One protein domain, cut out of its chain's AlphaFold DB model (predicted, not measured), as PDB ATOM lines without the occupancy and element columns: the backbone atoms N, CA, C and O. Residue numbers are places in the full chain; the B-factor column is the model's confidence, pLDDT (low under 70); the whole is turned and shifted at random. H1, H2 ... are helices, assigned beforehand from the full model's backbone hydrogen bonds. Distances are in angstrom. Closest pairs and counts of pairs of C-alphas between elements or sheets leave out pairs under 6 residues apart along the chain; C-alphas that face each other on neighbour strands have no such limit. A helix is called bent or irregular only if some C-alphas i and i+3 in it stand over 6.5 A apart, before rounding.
ATOM      1  N   GLU A   2       6.062  18.849   6.210       73.88
ATOM      2  CA  GLU A   2       5.801  19.029   4.771       73.88
ATOM      3  C   GLU A   2       5.619  17.716   3.987       73.88
ATOM      4  O   GLU A   2       4.732  17.626   3.149       73.88
ATOM      5  N   LEU A   3       6.392  16.670   4.309       80.44
ATOM      6  CA  LEU A   3       6.210  15.332   3.729       80.44
ATOM      7  C   LEU A   3       4.884  14.675   4.151       80.44
ATOM      8  O   LEU A   3       4.222  14.066   3.327       80.44
ATOM      9  N   LEU A   4       4.455  14.859   5.404       82.25
ATOM     10  CA  LEU A   4       3.197  14.301   5.924       82.25
ATOM     11  C   LEU A   4       1.965  14.991   5.331       82.25
ATOM     12  O   LEU A   4       0.934  14.358   5.169       82.25
ATOM     13  N   LEU A   5       2.075  16.276   4.984       80.75
ATOM     14  CA  LEU A   5       1.002  17.016   4.312       80.75
ATOM     15  C   LEU A   5       0.785  16.565   2.859       80.75
ATOM     16  O   LEU A   5      -0.246  16.882   2.276       80.75
ATOM     17  N   ARG A   6       1.756  15.857   2.270       85.06
ATOM     18  CA  ARG A   6       1.661  15.298   0.914       85.06
ATOM     19  C   ARG A   6       1.038  13.901   0.898       85.06
ATOM     20  O   ARG A   6       0.702  13.419  -0.179       85.06
ATOM     21  N   GLU A   7       0.869  13.274   2.062       89.56
ATOM     22  CA  GLU A   7       0.250  11.958   2.182       89.56
ATOM     23  C   GLU A   7      -1.281  12.092   2.127       89.56
ATOM     24  O   GLU A   7      -1.884  12.619   3.063       89.56
ATOM     25  N   PRO A   8      -1.953  11.594   1.070       84.62
ATOM     26  CA  PRO A   8      -3.386  11.826   0.849       84.62
ATOM     27  C   PRO A   8      -4.294  11.173   1.903       84.62
ATOM     28  O   PRO A   8      -5.487  11.460   1.957       84.62
ATOM     29  N   HIS A   9      -3.741  10.290   2.737       85.31
ATOM     30  CA  HIS A   9      -4.457   9.566   3.787       85.31
ATOM     31  C   HIS A   9      -4.096  10.026   5.208       85.31
ATOM     32  O   HIS A   9      -4.549   9.413   6.174       85.31
ATOM     33  N   ILE A  10      -3.299  11.090   5.358       87.75
ATOM     34  CA  ILE A  10      -2.946  11.666   6.659       87.75
ATOM     35  C   ILE A  10      -3.567  13.056   6.776       87.75
ATOM     36  O   ILE A  10      -3.329  13.934   5.951       87.75
ATOM     37  N   GLN A  11      -4.336  13.273   7.843       86.25
ATOM     38  CA  GLN A  11      -4.930  14.567   8.157       86.25
ATOM     39  C   GLN A  11      -4.538  14.997   9.572       86.25
ATOM     40  O   GLN A  11      -4.606  14.211  10.515       86.25
ATOM     41  N   PHE A  12      -4.160  16.265   9.725       89.69
ATOM     42  CA  PHE A  12      -4.009  16.901  11.030       89.69
ATOM     43  C   PHE A  12      -5.355  17.495  11.438       89.69
ATOM     44  O   PHE A  12      -5.939  18.273  10.686       89.69
ATOM     45  N   ILE A  13      -5.845  17.113  12.614       90.62
ATOM     46  CA  ILE A  13      -7.115  17.584  13.170       90.62
ATOM     47  C   ILE A  13      -6.919  18.005  14.618       90.62
ATOM     48  O   ILE A  13      -6.048  17.479  15.320       90.62
ATOM     49  N   PHE A  14      -7.749  18.929  15.085       93.25
ATOM     50  CA  PHE A  14      -7.787  19.271  16.498       93.25
ATOM     51  C   PHE A  14      -8.459  18.153  17.313       93.25
ATOM     52  O   PHE A  14      -9.369  17.482  16.817       93.25
ATOM     53  N   PRO A  15      -8.096  17.970  18.600       91.50
ATOM     54  CA  PRO A  15      -8.768  16.998  19.465       91.50
ATOM     55  C   PRO A  15     -10.295  17.178  19.528       91.50
ATOM     56  O   PRO A  15     -11.032  16.200  19.599       91.50
ATOM     57  N   SER A  16     -10.782  18.422  19.444       91.56
ATOM     58  CA  SER A  16     -12.214  18.757  19.404       91.56
ATOM     59  C   SER A  16     -12.921  18.334  18.108       91.56
ATOM     60  O   SER A  16     -14.148  18.208  18.093       91.56
ATOM     61  N   GLU A  17     -12.174  18.112  17.028       91.50
ATOM     62  CA  GLU A  17     -12.684  17.685  15.721       91.50
ATOM     63  C   GLU A  17     -12.669  16.162  15.573       91.50
ATOM     64  O   GLU A  17     -13.520  15.608  14.879       91.50
ATOM     65  N   ALA A  18     -11.762  15.475  16.278       89.88
ATOM     66  CA  ALA A  18     -11.571  14.027  16.197       89.88
ATOM     67  C   ALA A  18     -12.872  13.228  16.340       89.88
ATOM     68  O   ALA A  18     -13.115  12.312  15.561       89.88
ATOM     69  N   TYR A  19     -13.751  13.617  17.265       84.56
ATOM     70  CA  TYR A  19     -15.038  12.944  17.464       84.56
ATOM     71  C   TYR A  19     -15.977  13.023  16.246       84.56
ATOM     72  O   TYR A  19     -16.781  12.123  16.032       84.56
ATOM     73  N   ARG A  20     -15.895  14.094  15.446       85.31
ATOM     74  CA  ARG A  20     -16.747  14.291  14.259       85.31
ATOM     75  C   ARG A  20     -16.142  13.664  13.008       85.31
ATOM     76  O   ARG A  20     -16.878  13.228  12.131       85.31
ATOM     77  N   THR A  21     -14.814  13.669  12.918       86.44
ATOM     78  CA  THR A  21     -14.081  13.234  11.722       86.44
ATOM     79  C   THR A  21     -13.818  11.732  11.718       86.44
ATOM     80  O   THR A  21     -13.808  11.111  10.656       86.44
ATOM     81  N   LEU A  22     -13.598  11.128  12.886       83.69
ATOM     82  CA  LEU A  22     -13.271   9.712  12.976       83.69
ATOM     83  C   LEU A  22     -14.554   8.874  12.968       83.69
ATOM     84  O   LEU A  22     -15.354   8.922  13.899       83.69
ATOM     85  N   ASN A  23     -14.724   8.062  11.927       82.38
ATOM     86  CA  ASN A  23     -15.842   7.132  11.809       82.38
ATOM     87  C   ASN A  23     -15.591   5.863  12.646       82.38
ATOM     88  O   ASN A  23     -15.276   4.801  12.107       82.38
ATOM     89  N   PHE A  24     -15.683   5.977  13.972       82.50
ATOM     90  CA  PHE A  24     -15.594   4.842  14.890       82.50
ATOM     91  C   PHE A  24     -16.668   4.919  15.978       82.50
ATOM     92  O   PHE A  24     -17.082   5.998  16.391       82.50
ATOM     93  N   SER A  25     -17.102   3.757  16.466       83.12
ATOM     94  CA  SER A  25     -17.973   3.673  17.639       83.12
ATOM     95  C   SER A  25     -17.106   3.645  18.903       83.12
ATOM     96  O   SER A  25     -16.293   2.721  19.040       83.12
ATOM     97  N   PRO A  26     -17.220   4.629  19.817       82.50
ATOM     98  CA  PRO A  26     -16.424   4.644  21.035       82.50
ATOM     99  C   PRO A  26     -16.698   3.402  21.879       82.50
ATOM    100  O   PRO A  26     -17.843   3.092  22.203       82.50
ATOM    101  N   LYS A  27     -15.636   2.703  22.275       87.12
ATOM    102  CA  LYS A  27     -15.711   1.688  23.329       87.12
ATOM    103  C   LYS A  27     -15.384   2.351  24.661       87.12
ATOM    104  O   LYS A  27     -14.466   3.163  24.733       87.12
ATOM    105  N   GLY A  28     -16.129   2.000  25.707       88.44
ATOM    106  CA  GLY A  28     -15.809   2.445  27.059       88.44
ATOM    107  C   GLY A  28     -14.449   1.897  27.488       88.44
ATOM    108  O   GLY A  28     -14.210   0.694  27.389       88.44
ATOM    109  N   LEU A  29     -13.574   2.781  27.959       89.06
ATOM    110  CA  LEU A  29     -12.344   2.416  28.649       89.06
ATOM    111  C   LEU A  29     -12.589   2.594  30.148       89.06
ATOM    112  O   LEU A  29     -12.988   3.674  30.578       89.06
ATOM    113  N   SER A  30     -12.366   1.539  30.928       92.75
ATOM    114  CA  SER A  30     -12.406   1.608  32.389       92.75
ATOM    115  C   SER A  30     -10.980   1.598  32.923       92.75
ATOM    116  O   SER A  30     -10.217   0.689  32.601       92.75
ATOM    117  N   VAL A  31     -10.634   2.607  33.718       92.38
ATOM    118  CA  VAL A  31      -9.335   2.743  34.388       92.38
ATOM    119  C   VAL A  31      -9.632   2.983  35.871       92.38
ATOM    120  O   VAL A  31      -9.823   4.131  36.271       92.38
ATOM    121  N   PRO A  32      -9.821   1.910  36.664       93.56
ATOM    122  CA  PRO A  32     -10.308   2.021  38.040       93.56
ATOM    123  C   PRO A  32      -9.257   2.595  38.996       93.56
ATOM    124  O   PRO A  32      -9.619   3.225  39.988       93.56
ATOM    125  N   ASP A  33      -7.978   2.408  38.673       94.25
ATOM    126  CA  ASP A  33      -6.853   2.842  39.490       94.25
ATOM    127  C   ASP A  33      -6.172   4.080  38.887       94.25
ATOM    128  O   ASP A  33      -6.086   4.210  37.658       94.25
ATOM    129  N   PRO A  34      -5.650   4.998  39.720       94.38
ATOM    130  CA  PRO A  34      -4.886   6.138  39.236       94.38
ATOM    131  C   PRO A  34      -3.723   5.695  38.344       94.38
ATOM    132  O   PRO A  34      -2.817   4.993  38.783       94.38
ATOM    133  N   THR A  35      -3.758   6.129  37.087       94.19
ATOM    134  CA  THR A  35      -2.793   5.739  36.055       94.19
ATOM    135  C   THR A  35      -2.085   6.973  35.520       94.19
ATOM    136  O   THR A  35      -2.703   8.028  35.347       94.19
ATOM    137  N   SER A  36      -0.795   6.842  35.230       94.56
ATOM    138  CA  SER A  36       0.018   7.900  34.647       94.56
ATOM    139  C   SER A  36       0.810   7.413  33.434       94.56
ATOM    140  O   SER A  36       0.988   6.223  33.190       94.56
ATOM    141  N   TRP A  37       1.283   8.374  32.646       93.88
ATOM    142  CA  TRP A  37       2.211   8.151  31.537       93.88
ATOM    143  C   TRP A  37       3.688   8.163  31.964       93.88
ATOM    144  O   TRP A  37       4.566   8.052  31.108       93.88
ATOM    145  N   ALA A  38       3.962   8.365  33.256       90.94
ATOM    146  CA  ALA A  38       5.311   8.428  33.798       90.94
ATOM    147  C   ALA A  38       5.773   7.037  34.231       90.94
ATOM    148  O   ALA A  38       4.942   6.181  34.543       90.94
ATOM    149  N   ASP A  39       7.093   6.860  34.230       91.19
ATOM    150  CA  ASP A  39       7.826   5.689  34.711       91.19
ATOM    151  C   ASP A  39       7.342   4.339  34.162       91.19
ATOM    152  O   ASP A  39       6.411   4.239  33.353       91.19
ATOM    153  N   THR A  40       8.005   3.265  34.570       90.62
ATOM    154  CA  THR A  40       7.645   1.916  34.121       90.62
ATOM    155  C   THR A  40       6.321   1.442  34.725       90.62
ATOM    156  O   THR A  40       5.544   0.766  34.049       90.62
ATOM    157  N   GLU A  41       6.029   1.811  35.974       91.31
ATOM    158  CA  GLU A  41       4.879   1.311  36.737       91.31
ATOM    159  C   GLU A  41       3.532   1.907  36.303       91.31
ATOM    160  O   GLU A  41       2.490   1.333  36.611       91.31
ATOM    161  N   ARG A  42       3.533   3.025  35.560       93.25
ATOM    162  CA  ARG A  42       2.321   3.707  35.054       93.25
ATOM    163  C   ARG A  42       1.308   4.077  36.138       93.25
ATOM    164  O   ARG A  42       0.119   4.212  35.858       93.25
ATOM    165  N   ASP A  43       1.769   4.297  37.361       94.94
ATOM    166  CA  ASP A  43       0.948   4.645  38.519       94.94
ATOM    167  C   ASP A  43       1.366   6.014  39.100       94.94
ATOM    168  O   ASP A  43       1.935   6.863  38.404       94.94
ATOM    169  N   LEU A  44       1.048   6.268  40.374       95.56
ATOM    170  CA  LEU A  44       1.382   7.518  41.067       95.56
ATOM    171  C   LEU A  44       2.797   7.550  41.657       95.56
ATOM    172  O   LEU A  44       3.168   8.551  42.270       95.56
ATOM    173  N   SER A  45       3.593   6.494  41.512       95.38
ATOM    174  CA  SER A  45       4.880   6.353  42.204       95.38
ATOM    175  C   SER A  45       5.923   7.414  41.814       95.38
ATOM    176  O   SER A  45       6.788   7.727  42.632       95.38
ATOM    177  N   ALA A  46       5.800   8.052  40.646       95.56
ATOM    178  CA  ALA A  46       6.622   9.209  40.269       95.56
ATOM    179  C   ALA A  46       6.412  10.428  41.199       95.56
ATOM    180  O   ALA A  46       7.306  11.259  41.357       95.56
ATOM    181  N   TRP A  47       5.252  10.532  41.858       97.06
ATOM    182  CA  TRP A  47       4.902  11.649  42.747       97.06
ATOM    183  C   TRP A  47       4.584  11.231  44.185       97.06
ATOM    184  O   TRP A  47       4.573  12.101  45.047       97.06
ATOM    185  N   LEU A  48       4.292   9.950  44.453       96.50
ATOM    186  CA  LEU A  48       3.809   9.434  45.746       96.50
ATOM    187  C   LEU A  48       4.351   8.039  46.094       96.50
ATOM    188  O   LEU A  48       3.612   7.161  46.545       96.50
ATOM    189  N   SER A  49       5.650   7.821  45.918       95.38
ATOM    190  CA  SER A  49       6.307   6.557  46.287       95.38
ATOM    191  C   SER A  49       7.032   6.595  47.626       95.38
ATOM    192  O   SER A  49       7.345   5.536  48.166       95.38
ATOM    193  N   ASN A  50       7.313   7.780  48.179       97.12
ATOM    194  CA  ASN A  50       8.191   7.898  49.343       97.12
ATOM    195  C   ASN A  50       7.684   8.873  50.429       97.12
ATOM    196  O   ASN A  50       6.810   9.704  50.167       97.12
ATOM    197  N   PRO A  51       8.219   8.794  51.666       98.06
ATOM    198  CA  PRO A  51       7.766   9.632  52.776       98.06
ATOM    199  C   PRO A  51       7.913  11.146  52.565       98.06
ATOM    200  O   PRO A  51       7.072  11.884  53.073       98.06
ATOM    201  N   LEU A  52       8.927  11.614  51.823       98.06
ATOM    202  CA  LEU A  52       9.133  13.045  51.550       98.06
ATOM    203  C   LEU A  52       7.979  13.592  50.710       98.06
ATOM    204  O   LEU A  52       7.327  14.565  51.086       98.06
ATOM    205  N   GLN A  53       7.682  12.894  49.614       98.31
ATOM    206  CA  GLN A  53       6.565  13.188  48.721       98.31
ATOM    207  C   GLN A  53       5.223  13.181  49.463       98.31
ATOM    208  O   GLN A  53       4.445  14.133  49.374       98.31
ATOM    209  N   TRP A  54       4.967  12.126  50.243       98.31
ATOM    210  CA  TRP A  54       3.733  11.998  51.016       98.31
ATOM    211  C   TRP A  54       3.581  13.088  52.076       98.31
ATOM    212  O   TRP A  54       2.471  13.589  52.265       98.31
ATOM    213  N   ASN A  55       4.661  13.448  52.770       98.62
ATOM    214  CA  ASN A  55       4.633  14.515  53.762       98.62
ATOM    215  C   ASN A  55       4.364  15.871  53.102       98.62
ATOM    216  O   ASN A  55       3.353  16.496  53.419       98.62
ATOM    217  N   ALA A  56       5.185  16.264  52.125       98.56
ATOM    218  CA  ALA A  56       5.058  17.537  51.421       98.56
ATOM    219  C   ALA A  56       3.656  17.728  50.828       98.56
ATOM    220  O   ALA A  56       3.042  18.787  50.995       98.56
ATOM    221  N   MET A  57       3.115  16.689  50.180       98.31
ATOM    222  CA  MET A  57       1.788  16.767  49.582       98.31
ATOM    223  C   MET A  57       0.692  16.906  50.645       98.31
ATOM    224  O   MET A  57      -0.173  17.772  50.521       98.31
ATOM    225  N   LYS A  58       0.725  16.115  51.725       98.44
ATOM    226  CA  LYS A  58      -0.266  16.243  52.807       98.44
ATOM    227  C   LYS A  58      -0.239  17.637  53.436       98.44
ATOM    228  O   LYS A  58      -1.303  18.248  53.552       98.44
ATOM    229  N   THR A  59       0.945  18.161  53.746       98.56
ATOM    230  CA  THR A  59       1.099  19.469  54.395       98.56
ATOM    231  C   THR A  59       0.565  20.609  53.526       98.56
ATOM    232  O   THR A  59      -0.245  21.407  53.996       98.56
ATOM    233  N   VAL A  60       0.920  20.674  52.233       98.69
ATOM    234  CA  VAL A  60       0.420  21.765  51.370       98.69
ATOM    235  C   VAL A  60      -1.103  21.715  51.202       98.69
ATOM    236  O   VAL A  60      -1.759  22.759  51.197       98.69
ATOM    237  N   TYR A  61      -1.697  20.520  51.109       98.50
ATOM    238  CA  TYR A  61      -3.151  20.385  51.007       98.50
ATOM    239  C   TYR A  61      -3.856  20.725  52.324       98.50
ATOM    240  O   TYR A  61      -4.932  21.325  52.291       98.50
ATOM    241  N   GLU A  62      -3.266  20.402  53.474       98.44
ATOM    242  CA  GLU A  62      -3.745  20.841  54.789       98.44
ATOM    243  C   GLU A  62      -3.777  22.366  54.894       98.44
ATOM    244  O   GLU A  62      -4.824  22.934  55.226       98.44
ATOM    245  N   PHE A  63      -2.694  23.036  54.503       98.38
ATOM    246  CA  PHE A  63      -2.621  24.496  54.518       98.38
ATOM    247  C   PHE A  63      -3.585  25.121  53.517       98.38
ATOM    248  O   PHE A  63      -4.272  26.089  53.841       98.38
ATOM    249  N   LEU A  64      -3.732  24.537  52.324       98.44
ATOM    250  CA  LEU A  64      -4.703  25.008  51.340       98.44
ATOM    251  C   LEU A  64      -6.140  24.894  51.865       98.44
ATOM    252  O   LEU A  64      -6.955  25.782  51.600       98.44
ATOM    253  N   ARG A  65      -6.473  23.831  52.609       98.19
ATOM    254  CA  ARG A  65      -7.781  23.710  53.274       98.19
ATOM    255  C   ARG A  65      -7.953  24.771  54.362       98.19
ATOM    256  O   ARG A  65      -8.989  25.431  54.355       98.19
ATOM    257  N   LYS A  66      -6.955  24.970  55.233       97.69
ATOM    258  CA  LYS A  66      -6.964  26.003  56.292       97.69
ATOM    259  C   LYS A  66      -7.167  27.400  55.694       97.69
ATOM    260  O   LYS A  66      -8.132  28.082  56.023       97.69
ATOM    261  N   ALA A  67      -6.361  27.768  54.698       97.88
ATOM    262  CA  ALA A  67      -6.459  29.054  54.008       97.88
ATOM    263  C   ALA A  67      -7.824  29.267  53.328       97.88
ATOM    264  O   ALA A  67      -8.360  30.374  53.352       97.88
ATOM    265  N   LYS A  68      -8.417  28.217  52.738       97.69
ATOM    266  CA  LYS A  68      -9.778  28.276  52.178       97.69
ATOM    267  C   LYS A  68     -10.840  28.488  53.252       97.69
ATOM    268  O   LYS A  68     -11.722  29.316  53.043       97.69
ATOM    269  N   ALA A  69     -10.760  27.764  54.367       97.69
ATOM    270  CA  ALA A  69     -11.714  27.879  55.470       97.69
ATOM    271  C   ALA A  69     -11.698  29.283  56.097       97.69
ATOM    272  O   ALA A  69     -12.749  29.829  56.416       97.69
ATOM    273  N   GLU A  70     -10.519  29.895  56.184       96.38
ATOM    274  CA  GLU A  70     -10.311  31.242  56.728       96.38
ATOM    275  C   GLU A  70     -10.421  32.354  55.663       96.38
ATOM    276  O   GLU A  70     -10.192  33.524  55.952       96.38
ATOM    277  N   ASN A  71     -10.772  32.008  54.418       96.44
ATOM    278  CA  ASN A  71     -10.925  32.932  53.286       96.44
ATOM    279  C   ASN A  71      -9.679  33.808  53.002       96.44
ATOM    280  O   ASN A  71      -9.772  34.942  52.520       96.44
ATOM    281  N   LYS A  72      -8.490  33.254  53.255       96.38
ATOM    282  CA  LYS A  72      -7.175  33.886  53.090       96.38
ATOM    283  C   LYS A  72      -6.721  33.875  51.625       96.38
ATOM    284  O   LYS A  72      -5.847  33.108  51.222       96.38
ATOM    285  N   ARG A  73      -7.356  34.710  50.794       95.62
ATOM    286  CA  ARG A  73      -7.223  34.701  49.316       95.62
ATOM    287  C   ARG A  73      -5.788  34.773  48.792       95.62
ATOM    288  O   ARG A  73      -5.480  34.093  47.814       95.62
ATOM    289  N   GLU A  74      -4.933  35.569  49.426       95.31
ATOM    290  CA  GLU A  74      -3.518  35.694  49.057       95.31
ATOM    291  C   GLU A  74      -2.791  34.346  49.177       95.31
ATOM    292  O   GLU A  74      -2.252  33.832  48.195       95.31
ATOM    293  N   PHE A  75      -2.895  33.710  50.343       97.50
ATOM    294  CA  PHE A  75      -2.295  32.408  50.620       97.50
ATOM    295  C   PHE A  75      -2.879  31.296  49.749       97.50
ATOM    296  O   PHE A  75      -2.136  30.448  49.264       97.50
ATOM    297  N   ILE A  76      -4.185  31.324  49.455       98.38
ATOM    298  CA  ILE A  76      -4.809  30.355  48.536       98.38
ATOM    299  C   ILE A  76      -4.129  30.385  47.160       98.38
ATOM    300  O   ILE A  76      -3.914  29.332  46.559       98.38
ATOM    301  N   SER A  77      -3.805  31.574  46.643       97.56
ATOM    302  CA  SER A  77      -3.138  31.725  45.343       97.56
ATOM    303  C   SER A  77      -1.729  31.128  45.349       97.56
ATOM    304  O   SER A  77      -1.341  30.444  44.400       97.56
ATOM    305  N   ILE A  78      -0.980  31.341  46.433       97.94
ATOM    306  CA  ILE A  78       0.379  30.814  46.602       97.94
ATOM    307  C   ILE A  78       0.345  29.292  46.769       97.94
ATOM    308  O   ILE A  78       0.999  28.574  46.018       97.94
ATOM    309  N   LEU A  79      -0.485  28.786  47.683       98.38
ATOM    310  CA  LEU A  79      -0.612  27.356  47.970       98.38
ATOM    311  C   LEU A  79      -1.064  26.564  46.738       98.38
ATOM    312  O   LEU A  79      -0.556  25.476  46.501       98.38
ATOM    313  N   LYS A  80      -1.938  27.121  45.887       97.88
ATOM    314  CA  LYS A  80      -2.288  26.500  44.595       97.88
ATOM    315  C   LYS A  80      -1.079  26.310  43.676       97.88
ATOM    316  O   LYS A  80      -0.999  25.289  43.003       97.88
ATOM    317  N   LYS A  81      -0.137  27.254  43.640       98.12
ATOM    318  CA  LYS A  81       1.099  27.089  42.853       98.12
ATOM    319  C   LYS A  81       1.983  25.996  43.447       98.12
ATOM    320  O   LYS A  81       2.542  25.204  42.704       98.12
ATOM    321  N   LEU A  82       2.038  25.900  44.775       98.19
ATOM    322  CA  LEU A  82       2.776  24.839  45.465       98.19
ATOM    323  C   LEU A  82       2.141  23.447  45.298       98.19
ATOM    324  O   LEU A  82       2.809  22.451  45.541       98.19
ATOM    325  N   THR A  83       0.887  23.349  44.836       98.06
ATOM    326  CA  THR A  83       0.278  22.059  44.450       98.06
ATOM    327  C   THR A  83       0.675  21.567  43.054       98.06
ATOM    328  O   THR A  83       0.216  20.501  42.643       98.06
ATOM    329  N   THR A  84       1.513  22.302  42.314       97.50
ATOM    330  CA  THR A  84       2.053  21.844  41.025       97.50
ATOM    331  C   THR A  84       2.858  20.555  41.199       97.50
ATOM    332  O   THR A  84       3.702  20.448  42.089       97.50
ATOM    333  N   SER A  85       2.609  19.576  40.325       96.56
ATOM    334  CA  SER A  85       3.153  18.216  40.423       96.56
ATOM    335  C   SER A  85       4.679  18.146  40.407       96.56
ATOM    336  O   SER A  85       5.248  17.261  41.042       96.56
ATOM    337  N   ASP A  86       5.340  19.074  39.715       96.62
ATOM    338  CA  ASP A  86       6.796  19.145  39.586       96.62
ATOM    339  C   ASP A  86       7.497  19.159  40.947       96.62
ATOM    340  O   ASP A  86       8.500  18.478  41.127       96.62
ATOM    341  N   HIS A  87       6.921  19.830  41.952       97.69
ATOM    342  CA  HIS A  87       7.487  19.846  43.301       97.69
ATOM    343  C   HIS A  87       7.638  18.436  43.881       97.69
ATOM    344  O   HIS A  87       8.701  18.105  44.397       97.69
ATOM    345  N   PHE A  88       6.615  17.589  43.757       97.62
ATOM    346  CA  PHE A  88       6.667  16.207  44.247       97.62
ATOM    347  C   PHE A  88       7.493  15.308  43.323       97.62
ATOM    348  O   PHE A  88       8.167  14.395  43.796       97.62
ATOM    349  N   TYR A  89       7.486  15.594  42.018       96.38
ATOM    350  CA  TYR A  89       8.306  14.896  41.028       96.38
ATOM    351  C   TYR A  89       9.804  15.043  41.330       96.38
ATOM    352  O   TYR A  89      10.550  14.069  41.255       96.38
ATOM    353  N   TYR A  90      10.241  16.234  41.750       96.88
ATOM    354  CA  TYR A  90      11.630  16.502  42.142       96.88
ATOM    355  C   TYR A  90      12.034  15.851  43.471       96.88
ATOM    356  O   TYR A  90      13.220  15.742  43.758       96.88
ATOM    357  N   MET A  91      11.070  15.404  44.281       97.56
ATOM    358  CA  MET A  91      11.304  14.681  45.539       97.56
ATOM    359  C   MET A  91      11.320  13.153  45.349       97.56
ATOM    360  O   MET A  91      11.297  12.404  46.329       97.56
ATOM    361  N   CYS A  92      11.295  12.664  44.106       95.56
ATOM    362  CA  CYS A  92      11.338  11.236  43.820       95.56
ATOM    363  C   CYS A  92      12.737  10.666  44.091       95.56
ATOM    364  O   CYS A  92      13.737  11.236  43.667       95.56
ATOM    365  N   ILE A  93      12.797   9.521  44.777       92.75
ATOM    366  CA  ILE A  93      14.049   8.833  45.142       92.75
ATOM    367  C   ILE A  93      14.265   7.540  44.345       92.75
ATOM    368  O   ILE A  93      15.064   6.692  44.741       92.75
ATOM    369  N   LYS A  94      13.509   7.341  43.257       87.00
ATOM    370  CA  LYS A  94      13.704   6.196  42.364       87.00
ATOM    371  C   LYS A  94      15.103   6.238  41.742       87.00
ATOM    372  O   LYS A  94      15.680   7.301  41.535       87.00
ATOM    373  N   TYR A  95      15.626   5.058  41.427       77.19
ATOM    374  CA  TYR A  95      16.949   4.860  40.833       77.19
ATOM    375  C   TYR A  95      16.824   4.315  39.400       77.19
ATOM    376  O   TYR A  95      15.725   4.011  38.940       77.19
ATOM    377  N   PHE A  96      17.957   4.149  38.710       76.19
ATOM    378  CA  PHE A  96      18.041   3.656  37.327       76.19
ATOM    379  C   PHE A  96      17.344   4.578  36.315       76.19
ATOM    380  O   PHE A  96      17.388   5.791  36.476       76.19
ATOM    381  N   GLN A  97      16.746   4.019  35.258       69.88
ATOM    382  CA  GLN A  97      16.227   4.790  34.126       69.88
ATOM    383  C   GLN A  97      15.169   5.813  34.544       69.88
ATOM    384  O   GLN A  97      15.243   6.959  34.113       69.88
ATOM    385  N   ASP A  98      14.241   5.434  35.422       74.88
ATOM    386  CA  ASP A  98      13.226   6.363  35.924       74.88
ATOM    387  C   ASP A  98      13.887   7.460  36.781       74.88
ATOM    388  O   ASP A  98      13.638   8.652  36.589       74.88
ATOM    389  N   GLY A  99      14.841   7.085  37.643       66.62
ATOM    390  CA  GLY A  99      15.637   8.034  38.433       66.62
ATOM    391  C   GLY A  99      16.429   9.048  37.594       66.62
ATOM    392  O   GLY A  99      16.488  10.227  37.949       66.62
ATOM    393  N   ASP A 100      16.994   8.630  36.458       80.00
ATOM    394  CA  ASP A 100      17.735   9.517  35.552       80.00
ATOM    395  C   ASP A 100      16.825  10.584  34.926       80.00
ATOM    396  O   ASP A 100      17.234  11.739  34.786       80.00
ATOM    397  N   VAL A 101      15.573  10.236  34.608       82.31
ATOM    398  CA  VAL A 101      14.576  11.190  34.096       82.31
ATOM    399  C   VAL A 101      14.192  12.197  35.182       82.31
ATOM    400  O   VAL A 101      14.200  13.405  34.929       82.31
ATOM    401  N   HIS A 102      13.942  11.728  36.409       88.19
ATOM    402  CA  HIS A 102      13.670  12.603  37.553       88.19
ATOM    403  C   HIS A 102      14.810  13.592  37.811       88.19
ATOM    404  O   HIS A 102      14.566  14.780  38.029       88.19
ATOM    405  N   LYS A 103      16.059  13.125  37.726       80.94
ATOM    406  CA  LYS A 103      17.245  13.970  37.872       80.94
ATOM    407  C   LYS A 103      17.401  14.960  36.718       80.94
ATOM    408  O   LYS A 103      17.743  16.110  36.963       80.94
ATOM    409  N   TYR A 104      17.135  14.543  35.481       84.81
ATOM    410  CA  TYR A 104      17.277  15.390  34.293       84.81
ATOM    411  C   TYR A 104      16.342  16.608  34.313       84.81
ATOM    412  O   TYR A 104      16.750  17.706  33.941       84.81
ATOM    413  N   PHE A 105      15.096  16.427  34.755       88.19
ATOM    414  CA  PHE A 105      14.110  17.511  34.823       88.19
ATOM    415  C   PHE A 105      14.134  18.291  36.145       88.19
ATOM    416  O   PHE A 105      13.455  19.316  36.253       88.19
ATOM    417  N   SER A 106      14.889  17.831  37.146       92.44
ATOM    418  CA  SER A 106      14.995  18.490  38.446       92.44
ATOM    419  C   SER A 106      15.989  19.657  38.407       92.44
ATOM    420  O   SER A 106      17.127  19.479  37.977       92.44
ATOM    421  N   PRO A 107      15.623  20.844  38.929       94.50
ATOM    422  CA  PRO A 107      16.573  21.935  39.143       94.50
ATOM    423  C   PRO A 107      17.452  21.722  40.390       94.50
ATOM    424  O   PRO A 107      18.280  22.575  40.705       94.50
ATOM    425  N   TYR A 108      17.247  20.631  41.133       93.75
ATOM    426  CA  TYR A 108      17.960  20.314  42.367       93.75
ATOM    427  C   TYR A 108      18.900  19.129  42.176       93.75
ATOM    428  O   TYR A 108      18.514  18.118  41.590       93.75
ATOM    429  N   ASP A 109      20.085  19.222  42.785       90.25
ATOM    430  CA  ASP A 109      21.086  18.149  42.773       90.25
ATOM    431  C   ASP A 109      20.604  16.865  43.462       90.25
ATOM    432  O   ASP A 109      21.026  15.768  43.100       90.25
ATOM    433  N   LEU A 110      19.748  17.018  44.479       93.25
ATOM    434  CA  LEU A 110      19.293  15.958  45.372       93.25
ATOM    435  C   LEU A 110      17.793  16.120  45.691       93.25
ATOM    436  O   LEU A 110      17.371  17.244  46.002       93.25
ATOM    437  N   PRO A 111      16.989  15.038  45.684       95.62
ATOM    438  CA  PRO A 111      15.572  15.083  46.057       95.62
ATOM    439  C   PRO A 111      15.317  15.661  47.455       95.62
ATOM    440  O   PRO A 111      14.324  16.357  47.692       95.62
ATOM    441  N   GLU A 112      16.243  15.438  48.386       96.38
ATOM    442  CA  GLU A 112      16.188  15.957  49.752       96.38
ATOM    443  C   GLU A 112      16.270  17.489  49.785       96.38
ATOM    444  O   GLU A 112      15.641  18.122  50.636       96.38
ATOM    445  N   ASN A 113      16.996  18.102  48.842       97.44
ATOM    446  CA  ASN A 113      17.055  19.558  48.715       97.44
ATOM    447  C   ASN A 113      15.712  20.114  48.235       97.44
ATOM    448  O   ASN A 113      15.218  21.081  48.817       97.44
ATOM    449  N   ALA A 114      15.090  19.474  47.237       97.56
ATOM    450  CA  ALA A 114      13.762  19.852  46.751       97.56
ATOM    451  C   ALA A 114      12.732  19.835  47.892       97.56
ATOM    452  O   ALA A 114      12.009  20.812  48.102       97.56
ATOM    453  N   TYR A 115      12.729  18.757  48.681       98.38
ATOM    454  CA  TYR A 115      11.883  18.619  49.864       98.38
ATOM    455  C   TYR A 115      12.170  19.700  50.912       98.38
ATOM    456  O   TYR A 115      11.252  20.384  51.363       98.38
ATOM    457  N   LYS A 116      13.442  19.905  51.274       98.44
ATOM    458  CA  LYS A 116      13.838  20.890  52.290       98.44
ATOM    459  C   LYS A 116      13.382  22.301  51.927       98.44
ATOM    460  O   LYS A 116      12.822  22.996  52.772       98.44
ATOM    461  N   TYR A 117      13.603  22.733  50.686       98.06
ATOM    462  CA  TYR A 117      13.173  24.061  50.250       98.06
ATOM    463  C   TYR A 117      11.654  24.194  50.236       98.06
ATOM    464  O   TYR A 117      11.132  25.205  50.702       98.06
ATOM    465  N   PHE A 118      10.947  23.167  49.769       98.56
ATOM    466  CA  PHE A 118       9.489  23.156  49.768       98.56
ATOM    467  C   PHE A 118       8.912  23.281  51.184       98.56
ATOM    468  O   PHE A 118       8.057  24.131  51.427       98.56
ATOM    469  N   MET A 119       9.423  22.503  52.141       98.62
ATOM    470  CA  MET A 119       8.955  22.554  53.529       98.62
ATOM    471  C   MET A 119       9.309  23.868  54.226       98.62
ATOM    472  O   MET A 119       8.494  24.378  54.989       98.62
ATOM    473  N   ASN A 120      10.467  24.465  53.925       98.44
ATOM    474  CA  ASN A 120      10.814  25.794  54.438       98.44
ATOM    475  C   ASN A 120       9.841  26.874  53.941       98.44
ATOM    476  O   ASN A 120       9.452  27.744  54.715       98.44
ATOM    477  N   ILE A 121       9.430  26.810  52.669       98.12
ATOM    478  CA  ILE A 121       8.419  27.722  52.117       98.12
ATOM    479  C   ILE A 121       7.082  27.525  52.835       98.12
ATOM    480  O   ILE A 121       6.430  28.503  53.186       98.12
ATOM    481  N   LEU A 122       6.665  26.277  53.067       98.31
ATOM    482  CA  LEU A 122       5.422  26.009  53.787       98.31
ATOM    483  C   LEU A 122       5.466  26.532  55.226       98.31
ATOM    484  O   LEU A 122       4.499  27.154  55.647       98.31
ATOM    485  N   ALA A 123       6.574  26.343  55.942       98.06
ATOM    486  CA  ALA A 123       6.735  26.855  57.303       98.06
ATOM    487  C   ALA A 123       6.632  28.392  57.362       98.06
ATOM    488  O   ALA A 123       5.906  28.927  58.194       98.06
ATOM    489  N   ASP A 124       7.284  29.104  56.435       97.81
ATOM    490  CA  ASP A 124       7.173  30.568  56.323       97.81
ATOM    491  C   ASP A 124       5.733  31.017  56.009       97.81
ATOM    492  O   ASP A 124       5.241  32.001  56.566       97.81
ATOM    493  N   LEU A 125       5.022  30.284  55.146       97.06
ATOM    494  CA  LEU A 125       3.615  30.569  54.858       97.06
ATOM    495  C   LEU A 125       2.709  30.307  56.060       97.06
ATOM    496  O   LEU A 125       1.752  31.051  56.246       97.06
ATOM    497  N   GLU A 126       2.981  29.275  56.857       96.00
ATOM    498  CA  GLU A 126       2.220  28.982  58.070       96.00
ATOM    499  C   GLU A 126       2.357  30.109  59.092       96.00
ATOM    500  O   GLU A 126       1.340  30.639  59.538       96.00
ATOM    501  N   GLU A 127       3.585  30.547  59.378       96.62
ATOM    502  CA  GLU A 127       3.847  31.657  60.301       96.62
ATOM    503  C   GLU A 127       3.126  32.936  59.851       96.62
ATOM    504  O   GLU A 127       2.413  33.571  60.629       96.62
ATOM    505  N   LYS A 128       3.219  33.270  58.557       95.69
ATOM    506  CA  LYS A 128       2.519  34.423  57.964       95.69
ATOM    507  C   LYS A 128       1.005  34.282  57.951       95.69
ATOM    508  O   LYS A 128       0.306  35.286  57.891       95.69
ATOM    509  N   MET A 129       0.489  33.058  57.919       93.44
ATOM    510  CA  MET A 129      -0.941  32.828  58.037       93.44
ATOM    511  C   MET A 129      -1.407  33.007  59.479       93.44
ATOM    512  O   MET A 129      -2.566  33.344  59.668       93.44
ATOM    513  N   GLU A 130      -0.590  32.738  60.490       89.38
ATOM    514  CA  GLU A 130      -1.015  32.818  61.894       89.38
ATOM    515  C   GLU A 130      -0.874  34.214  62.506       89.38
ATOM    516  O   GLU A 130      -1.648  34.543  63.409       89.38
ATOM    517  N   GLY A 131       0.060  35.024  61.998       77.56
ATOM    518  CA  GLY A 131       0.176  36.457  62.304       77.56
ATOM    519  C   GLY A 131      -0.911  37.307  61.656       77.56
ATOM    520  O   GLY A 131      -1.355  38.269  62.322       77.56
TER     521      GLY A 131
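What this domain is: This is residues 2 to 131 of the 131 residues of the protein "Alpha-amylase" of Caldimicrobium thiodismutans (UniProt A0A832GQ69). A small bundle of three helices, H3, H4 and H7, sits at one end of a long model, and a thin arm holding the small helix H1 reaches far away from it, with residues 5 to 10, 14 to 20 and 23 to 32 sticking out. The short helices H2 and H5 pack together near the beginnings of H3 and H7, with H6 beyond H5. The printed part has 130 residues with seven named helices, H1 to H7 in order along the chain, and no named strand; its class is all helix. It is only just loose, close to extended, with a radius of gyration of the C-alphas of 20.7 A, and its elongated outline spans 65 by 40 by 34 A.

How they stand to each other: H7, residues 111 to 130, is the longest helix. It touches H3, residues 51 to 69, at a shallow tilt of 21 degrees, the same way; their closest C-alphas, of Leu 52 and Tyr 115, are 6.4 A apart. H3 touches H4, residues 73 to 82, with residues 60 to 68 alone, at a shallow tilt of 19 degrees, opposite ways, as a helical hairpin; the closest C-alphas, of Leu 64 and Leu 79, are 5.8 A apart. H4 and H7 are close but not clearly touching, with C-alphas 75 and 125 at 7.5 A. H3, H4 and H7 form an up and down bundle, each helix running against the one before it. H5, residues 85 to 89, touches H2, residues 45 to 48; the closest C-alphas, of Trp 47 and Tyr 89, are 5.0 A apart. H5 only just touches H3, with 3 pairs of C-alphas within 8 A, the closest Gln 53 and Phe 88 at 5.4 A. H6, residues 96 to 105, is close to H5 but not clearly touching, with C-alphas 102 and 89 at 6.8 A. H1, residues 15 to 21, touches no helix. In H3, H4, H5, H6 and H7 every O i to N i+4 pair is within hydrogen-bond range; H1 has 1 of 3, beside 3 of 4 O i to N i+3 pairs, and H2 is too short for an O i to N i+4 pair.

Where its parts are: H7 is 29.0 A long and ends at C-alpha 130 (-1.015, 32.818, 61.894). H3, 26.8 A, begins at C-alpha 51 (7.766, 9.632, 52.776). H4 and H6 are 14.6 A each. H1, 10.1 A, begins at C-alpha 15 (-8.768, 16.998, 19.465) and is only just irregular: C-alphas 16 and 19 are 6.7 A apart. H2 and H5 measure 4.8 A and 6.2 A.

The domain as a whole: The two C-alphas farthest apart, of Pro 8 and Gly 131, are 66.3 A apart. The printed part has no cut. The link from H1 to H2 is long, with 23 residues. Mean pLDDT of the printed part is 92.4; residues 97 and 99 are under 70.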